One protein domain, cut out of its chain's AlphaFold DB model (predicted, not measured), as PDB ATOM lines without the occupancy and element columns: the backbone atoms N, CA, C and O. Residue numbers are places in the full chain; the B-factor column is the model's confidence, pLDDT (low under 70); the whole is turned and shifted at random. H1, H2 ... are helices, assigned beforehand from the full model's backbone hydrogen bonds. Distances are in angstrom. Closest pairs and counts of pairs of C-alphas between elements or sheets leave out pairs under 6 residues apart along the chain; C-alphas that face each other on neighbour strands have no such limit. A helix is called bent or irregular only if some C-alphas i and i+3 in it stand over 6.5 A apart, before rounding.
ATOM      1  N   GLU A   3      24.428 -43.809  -4.948       60.31
ATOM      2  CA  GLU A   3      24.805 -44.864  -3.979       60.31
ATOM      3  C   GLU A   3      25.163 -44.357  -2.565       60.31
ATOM      4  O   GLU A   3      25.300 -45.145  -1.639       60.31
ATOM      5  N   MET A   4      25.374 -43.047  -2.379       55.19
ATOM      6  CA  MET A   4      25.620 -42.462  -1.051       55.19
ATOM      7  C   MET A   4      24.339 -41.955  -0.378       55.19
ATOM      8  O   MET A   4      24.384 -41.593   0.795       55.19
ATOM      9  N   ILE A   5      23.251 -41.830  -1.137       63.00
ATOM     10  CA  ILE A   5      21.984 -41.221  -0.716       63.00
ATOM     11  C   ILE A   5      20.887 -42.289  -0.674       63.00
ATOM     12  O   ILE A   5      20.069 -42.275   0.232       63.00
ATOM     13  N   ASP A   6      20.920 -43.233  -1.611       72.50
ATOM     14  CA  ASP A   6      20.133 -44.463  -1.633       72.50
ATOM     15  C   ASP A   6      20.782 -45.491  -0.693       72.50
ATOM     16  O   ASP A   6      21.452 -46.433  -1.119       72.50
ATOM     17  N   ALA A   7      20.704 -45.218   0.612       67.81
ATOM     18  CA  ALA A   7      21.403 -45.997   1.632       67.81
ATOM     19  C   ALA A   7      20.870 -47.436   1.753       67.81
ATOM     20  O   ALA A   7      21.585 -48.305   2.257       67.81
ATOM     21  N   ASP A   8      19.640 -47.683   1.297       78.00
ATOM     22  CA  ASP A   8      19.004 -48.999   1.294       78.00
ATOM     23  C   ASP A   8      19.080 -49.719  -0.066       78.00
ATOM     24  O   ASP A   8      18.750 -50.904  -0.147       78.00
ATOM     25  N   GLY A   9      19.578 -49.047  -1.112       75.56
ATOM     26  CA  GLY A   9      19.722 -49.601  -2.458       75.56
ATOM     27  C   GLY A   9      18.384 -49.878  -3.144       75.56
ATOM     28  O   GLY A   9      18.321 -50.715  -4.049       75.56
ATOM     29  N   SER A  10      17.306 -49.235  -2.691       83.38
ATOM     30  CA  SER A  10      15.954 -49.417  -3.220       83.38
ATOM     31  C   SER A  10      15.738 -48.711  -4.560       83.38
ATOM     32  O   SER A  10      14.764 -48.999  -5.262       83.38
ATOM     33  N   GLY A  11      16.627 -47.783  -4.928       75.19
ATOM     34  CA  GLY A  11      16.442 -46.872  -6.053       75.19
ATOM     35  C   GLY A  11      15.456 -45.736  -5.760       75.19
ATOM     36  O   GLY A  11      15.162 -44.946  -6.661       75.19
ATOM     37  N   ALA A  12      14.951 -45.631  -4.527       68.19
ATOM     38  CA  ALA A  12      14.094 -44.552  -4.057       68.19
ATOM     39  C   ALA A  12      14.839 -43.721  -3.003       68.19
ATOM     40  O   ALA A  12      15.504 -44.256  -2.130       68.19
ATOM     41  N   ILE A  13      14.733 -42.393  -3.087       62.81
ATOM     42  CA  ILE A  13      15.344 -41.483  -2.110       62.81
ATOM     43  C   ILE A  13      14.222 -40.808  -1.333       62.81
ATOM     44  O   ILE A  13      13.486 -39.986  -1.886       62.81
ATOM     45  N   GLU A  14      14.109 -41.121  -0.046       72.06
ATOM     46  CA  GLU A  14      13.191 -40.428   0.852       72.06
ATOM     47  C   GLU A  14      13.679 -38.995   1.109       72.06
ATOM     48  O   GLU A  14      14.857 -38.734   1.374       72.06
ATOM     49  N   ALA A  15      12.766 -38.018   1.056       64.50
ATOM     50  CA  ALA A  15      13.126 -36.599   1.149       64.50
ATOM     51  C   ALA A  15      13.883 -36.263   2.452       64.50
ATOM     52  O   ALA A  15      14.757 -35.395   2.468       64.50
ATOM     53  N   ALA A  16      13.582 -36.975   3.542       68.56
ATOM     54  CA  ALA A  16      14.255 -36.815   4.828       68.56
ATOM     55  C   ALA A  16      15.731 -37.264   4.795       68.56
ATOM     56  O   ALA A  16      16.581 -36.622   5.419       68.56
ATOM     57  N   GLU A  17      16.045 -38.309   4.029       64.06
ATOM     58  CA  GLU A  17      17.404 -38.840   3.858       64.06
ATOM     59  C   GLU A  17      18.260 -37.925   2.978       64.06
ATOM     60  O   GLU A  17      19.474 -37.832   3.149       64.06
ATOM     61  N   PHE A  18      17.610 -37.156   2.103       68.12
ATOM     62  CA  PHE A  18      18.251 -36.150   1.263       68.12
ATOM     63  C   PHE A  18      18.629 -34.878   2.039       68.12
ATOM     64  O   PHE A  18      19.705 -34.310   1.837       68.12
ATOM     65  N   ILE A  19      17.765 -34.421   2.954       66.94
ATOM     66  CA  ILE A  19      17.910 -33.120   3.629       66.94
ATOM     67  C   ILE A  19      19.132 -33.084   4.556       66.94
ATOM     68  O   ILE A  19      19.867 -32.093   4.556       66.94
ATOM     69  N   ALA A  20      19.387 -34.132   5.344       64.50
ATOM     70  CA  ALA A  20      20.448 -34.103   6.356       64.50
ATOM     71  C   ALA A  20      21.881 -34.020   5.766       64.50
ATOM     72  O   ALA A  20      22.651 -33.154   6.205       64.50
ATOM     73  N   PRO A  21      22.261 -34.814   4.741       61.12
ATOM     74  CA  PRO A  21      23.562 -34.693   4.076       61.12
ATOM     75  C   PRO A  21      23.737 -33.351   3.352       61.12
ATOM     76  O   PRO A  21      24.799 -32.730   3.449       61.12
ATOM     77  N   LEU A  22      22.681 -32.856   2.694       61.69
ATOM     78  CA  LEU A  22      22.676 -31.561   2.005       61.69
ATOM     79  C   LEU A  22      22.868 -30.386   2.954       61.69
ATOM     80  O   LEU A  22      23.665 -29.495   2.674       61.69
ATOM     81  N   SER A  23      22.188 -30.409   4.100       63.12
ATOM     82  CA  SER A  23      22.324 -29.389   5.145       63.12
ATOM     83  C   SER A  23      23.774 -29.265   5.614       63.12
ATOM     84  O   SER A  23      24.286 -28.163   5.818       63.12
ATOM     85  N   ARG A  24      24.460 -30.406   5.747       62.00
ATOM     86  CA  ARG A  24      25.869 -30.470   6.142       62.00
ATOM     87  C   ARG A  24      26.794 -29.971   5.028       62.00
ATOM     88  O   ARG A  24      27.696 -29.182   5.289       62.00
ATOM     89  N   TRP A  25      26.539 -30.358   3.780       62.62
ATOM     90  CA  TRP A  25      27.344 -29.952   2.622       62.62
ATOM     91  C   TRP A  25      27.213 -28.473   2.256       62.62
ATOM     92  O   TRP A  25      28.209 -27.842   1.909       62.62
ATOM     93  N   VAL A  26      26.009 -27.907   2.366       59.19
ATOM     94  CA  VAL A  26      25.756 -26.471   2.156       59.19
ATOM     95  C   VAL A  26      26.519 -25.627   3.178       59.19
ATOM     96  O   VAL A  26      26.970 -24.529   2.851       59.19
ATOM     97  N   ARG A  27      26.699 -26.140   4.402       62.72
ATOM     98  CA  ARG A  27      27.442 -25.444   5.455       62.72
ATOM     99  C   ARG A  27      28.956 -25.492   5.241       62.72
ATOM    100  O   ARG A  27      29.629 -24.495   5.491       62.72
ATOM    101  N   ASP A  28      29.473 -26.623   4.765       57.81
ATOM    102  CA  ASP A  28      30.913 -26.898   4.775       57.81
ATOM    103  C   ASP A  28      31.599 -26.664   3.405       57.81
ATOM    104  O   ASP A  28      32.828 -26.644   3.330       57.81
ATOM    105  N   SER A  29      30.853 -26.430   2.312       55.06
ATOM    106  CA  SER A  29      31.433 -26.190   0.979       55.06
ATOM    107  C   SER A  29      30.683 -25.137   0.158       55.06
ATOM    108  O   SER A  29      29.501 -25.271  -0.139       55.06
ATOM    109  N   ASN A  39      23.876 -30.792 -11.284       64.88
ATOM    110  CA  ASN A  39      23.399 -32.168 -11.456       64.88
ATOM    111  C   ASN A  39      21.865 -32.268 -11.431       64.88
ATOM    112  O   ASN A  39      21.298 -33.053 -12.187       64.88
ATOM    113  N   LEU A  40      21.177 -31.466 -10.608       66.38
ATOM    114  CA  LEU A  40      19.710 -31.399 -10.612       66.38
ATOM    115  C   LEU A  40      19.181 -30.832 -11.928       66.38
ATOM    116  O   LEU A  40      18.268 -31.412 -12.507       66.38
ATOM    117  N   GLN A  41      19.779 -29.748 -12.426       63.62
ATOM    118  CA  GLN A  41      19.418 -29.169 -13.721       63.62
ATOM    119  C   GLN A  41      19.632 -30.173 -14.859       63.62
ATOM    120  O   GLN A  41      18.737 -30.362 -15.677       63.62
ATOM    121  N   GLN A  42      20.765 -30.879 -14.862       72.38
ATOM    122  CA  GLN A  42      21.044 -31.927 -15.842       72.38
ATOM    123  C   GLN A  42      20.034 -33.083 -15.751       72.38
ATOM    124  O   GLN A  42      19.525 -33.532 -16.771       72.38
ATOM    125  N   THR A  43      19.686 -33.525 -14.538       70.12
ATOM    126  CA  THR A  43      18.707 -34.608 -14.328       70.12
ATOM    127  C   THR A  43      17.310 -34.202 -14.799       70.12
ATOM    128  O   THR A  43      16.637 -34.991 -15.460       70.12
ATOM    129  N   MET A  44      16.877 -32.971 -14.504       67.62
ATOM    130  CA  MET A  44      15.601 -32.439 -14.988       67.62
ATOM    131  C   MET A  44      15.567 -32.367 -16.516       67.62
ATOM    132  O   MET A  44      14.590 -32.799 -17.120       67.62
ATOM    133  N   GLN A  45      16.654 -31.911 -17.145       74.62
ATOM    134  CA  GLN A  45      16.768 -31.883 -18.602       74.62
ATOM    135  C   GLN A  45      16.666 -33.292 -19.208       74.62
ATOM    136  O   GLN A  45      15.914 -33.501 -20.157       74.62
ATOM    137  N   THR A  46      17.338 -34.290 -18.624       76.62
ATOM    138  CA  THR A  46      17.220 -35.687 -19.072       76.62
ATOM    139  C   THR A  46      15.798 -36.236 -18.894       76.62
ATOM    140  O   THR A  46      15.314 -36.970 -19.752       76.62
ATOM    141  N   GLN A  47      15.092 -35.876 -17.816       77.38
ATOM    142  CA  GLN A  47      13.688 -36.268 -17.633       77.38
ATOM    143  C   GLN A  47      12.763 -35.632 -18.679       77.38
ATOM    144  O   GLN A  47      11.855 -36.302 -19.171       77.38
ATOM    145  N   GLU A  48      13.000 -34.375 -19.056       76.81
ATOM    146  CA  GLU A  48      12.262 -33.722 -20.142       76.81
ATOM    147  C   GLU A  48      12.523 -34.390 -21.497       76.81
ATOM    148  O   GLU A  48      11.583 -34.618 -22.261       76.81
ATOM    149  N   GLU A  49      13.770 -34.761 -21.792       81.69
ATOM    150  CA  GLU A  49      14.125 -35.504 -23.007       81.69
ATOM    151  C   GLU A  49      13.451 -36.882 -23.047       81.69
ATOM    152  O   GLU A  49      12.848 -37.244 -24.059       81.69
ATOM    153  N   LEU A  50      13.458 -37.620 -21.932       82.62
ATOM    154  CA  LEU A  50      12.756 -38.902 -21.812       82.62
ATOM    155  C   LEU A  50      11.242 -38.749 -21.988       82.62
ATOM    156  O   LEU A  50      10.615 -39.573 -22.657       82.62
ATOM    157  N   LEU A  51      10.645 -37.691 -21.432       82.00
ATOM    158  CA  LEU A  51       9.225 -37.401 -21.617       82.00
ATOM    159  C   LEU A  51       8.903 -37.124 -23.091       82.00
ATOM    160  O   LEU A  51       7.928 -37.673 -23.605       82.00
ATOM    161  N   LYS A  52       9.735 -36.340 -23.787       79.56
ATOM    162  CA  LYS A  52       9.588 -36.075 -25.229       79.56
ATOM    163  C   LYS A  52       9.712 -37.354 -26.056       79.56
ATOM    164  O   LYS A  52       8.871 -37.609 -26.916       79.56
ATOM    165  N   MET A  53      10.712 -38.191 -25.769       83.62
ATOM    166  CA  MET A  53      10.878 -39.491 -26.432       83.62
ATOM    167  C   MET A  53       9.676 -40.409 -26.197       83.62
ATOM    168  O   MET A  53       9.217 -41.073 -27.125       83.62
ATOM    169  N   SER A  54       9.139 -40.422 -24.976       84.75
ATOM    170  CA  SER A  54       7.951 -41.196 -24.616       84.75
ATOM    171  C   SER A  54       6.708 -40.715 -25.372       84.75
ATOM    172  O   SER A  54       6.018 -41.519 -25.996       84.75
ATOM    173  N   GLN A  55       6.464 -39.402 -25.415       84.56
ATOM    174  CA  GLN A  55       5.365 -38.807 -26.184       84.56
ATOM    175  C   GLN A  55       5.467 -39.130 -27.680       84.56
ATOM    176  O   GLN A  55       4.468 -39.507 -28.290       84.56
ATOM    177  N   TYR A  56       6.671 -39.049 -28.253       89.06
ATOM    178  CA  TYR A  56       6.920 -39.458 -29.636       89.06
ATOM    179  C   TYR A  56       6.627 -40.951 -29.847       89.06
ATOM    180  O   TYR A  56       5.919 -41.318 -30.784       89.06
ATOM    181  N   GLY A  57       7.100 -41.815 -28.942       89.38
ATOM    182  CA  GLY A  57       6.817 -43.249 -28.977       89.38
ATOM    183  C   GLY A  57       5.319 -43.563 -28.931       89.38
ATOM    184  O   GLY A  57       4.844 -44.389 -29.710       89.38
ATOM    185  N   PHE A  58       4.556 -42.870 -28.080       92.56
ATOM    186  CA  PHE A  58       3.100 -43.012 -28.017       92.56
ATOM    187  C   PHE A  58       2.400 -42.514 -29.282       92.56
ATOM    188  O   PHE A  58       1.461 -43.161 -29.737       92.56
ATOM    189  N   ALA A  59       2.860 -41.415 -29.884       85.31
ATOM    190  CA  ALA A  59       2.308 -40.925 -31.146       85.31
ATOM    191  C   ALA A  59       2.505 -41.943 -32.284       85.31
ATOM    192  O   ALA A  59       1.546 -42.284 -32.974       85.31
ATOM    193  N   VAL A  60       3.713 -42.503 -32.419       90.62
ATOM    194  CA  VAL A  60       4.011 -43.555 -33.410       90.62
ATOM    195  C   VAL A  60       3.190 -44.819 -33.145       90.62
ATOM    196  O   VAL A  60       2.701 -45.456 -34.078       90.62
ATOM    197  N   MET A  61       3.019 -45.199 -31.878       92.69
ATOM    198  CA  MET A  61       2.200 -46.353 -31.510       92.69
ATOM    199  C   MET A  61       0.725 -46.137 -31.862       92.69
ATOM    200  O   MET A  61       0.112 -47.035 -32.432       92.69
TER     201      MET A  61
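Overview. This is residues 3 to 29 and 39 to 61 of the 564 residues of the protein "PpiA protein" of Symbiodinium sp. KB8 (UniProt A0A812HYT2). A loose loop leads into a shorter helix, H1, and a long helix, H2, reaches away from them as an arm and makes much of the length; nothing packs on H2, and the whole is open rather than a closed body. The printed part has 50 residues, with two named helices, H1 then H2, and no named strand; the class is all helix. It is extended, with a radius of gyration of the C-alphas of 16.0 A. The C-alphas span 48 by 24 by 15 A, an outline only just elongated.

Arrangement. Residues 3 to 14 hold no named element, and their C-alphas lie 9 to 16 A from the mean of all C-alphas. H1, residues 15 to 28, follows directly. Residues 22 to 29, of which 22 to 28 belong to H1, stand free. H2, residues 39 to 61, stands free over its whole length. H1 and H2 are apart, with no C-alpha of the one within 8 A of the other. In H2 every O i to N i+4 pair is within hydrogen-bond range; in H1 8 of 10 are.

Along the chain. H1 runs from C-alpha 15 at (13.126, -36.599, 1.149) to C-alpha 28 at (30.913, -26.898, 4.775), 20.6 A. It is neither bent nor irregular, but only just: C-alphas 18 and 21 are 6.2 A apart. H2 has 23 residues and measures 32.4 A from Asn 39 to Met 61, whose C-alpha is at (2.200, -46.353, -31.510).

Size, cuts and confidence. The two C-alphas farthest apart, those of Asp 28 and Met 61, are 50.2 A apart. Residues 30 to 38 are not printed, and C-alphas 29 and 39 are 16.0 A apart across this cut, which lies in the link from H1 to H2. The mean pLDDT of the printed part is 72.1; 25 residues are under 70, among them residues 15 to 29 and 39 to 41.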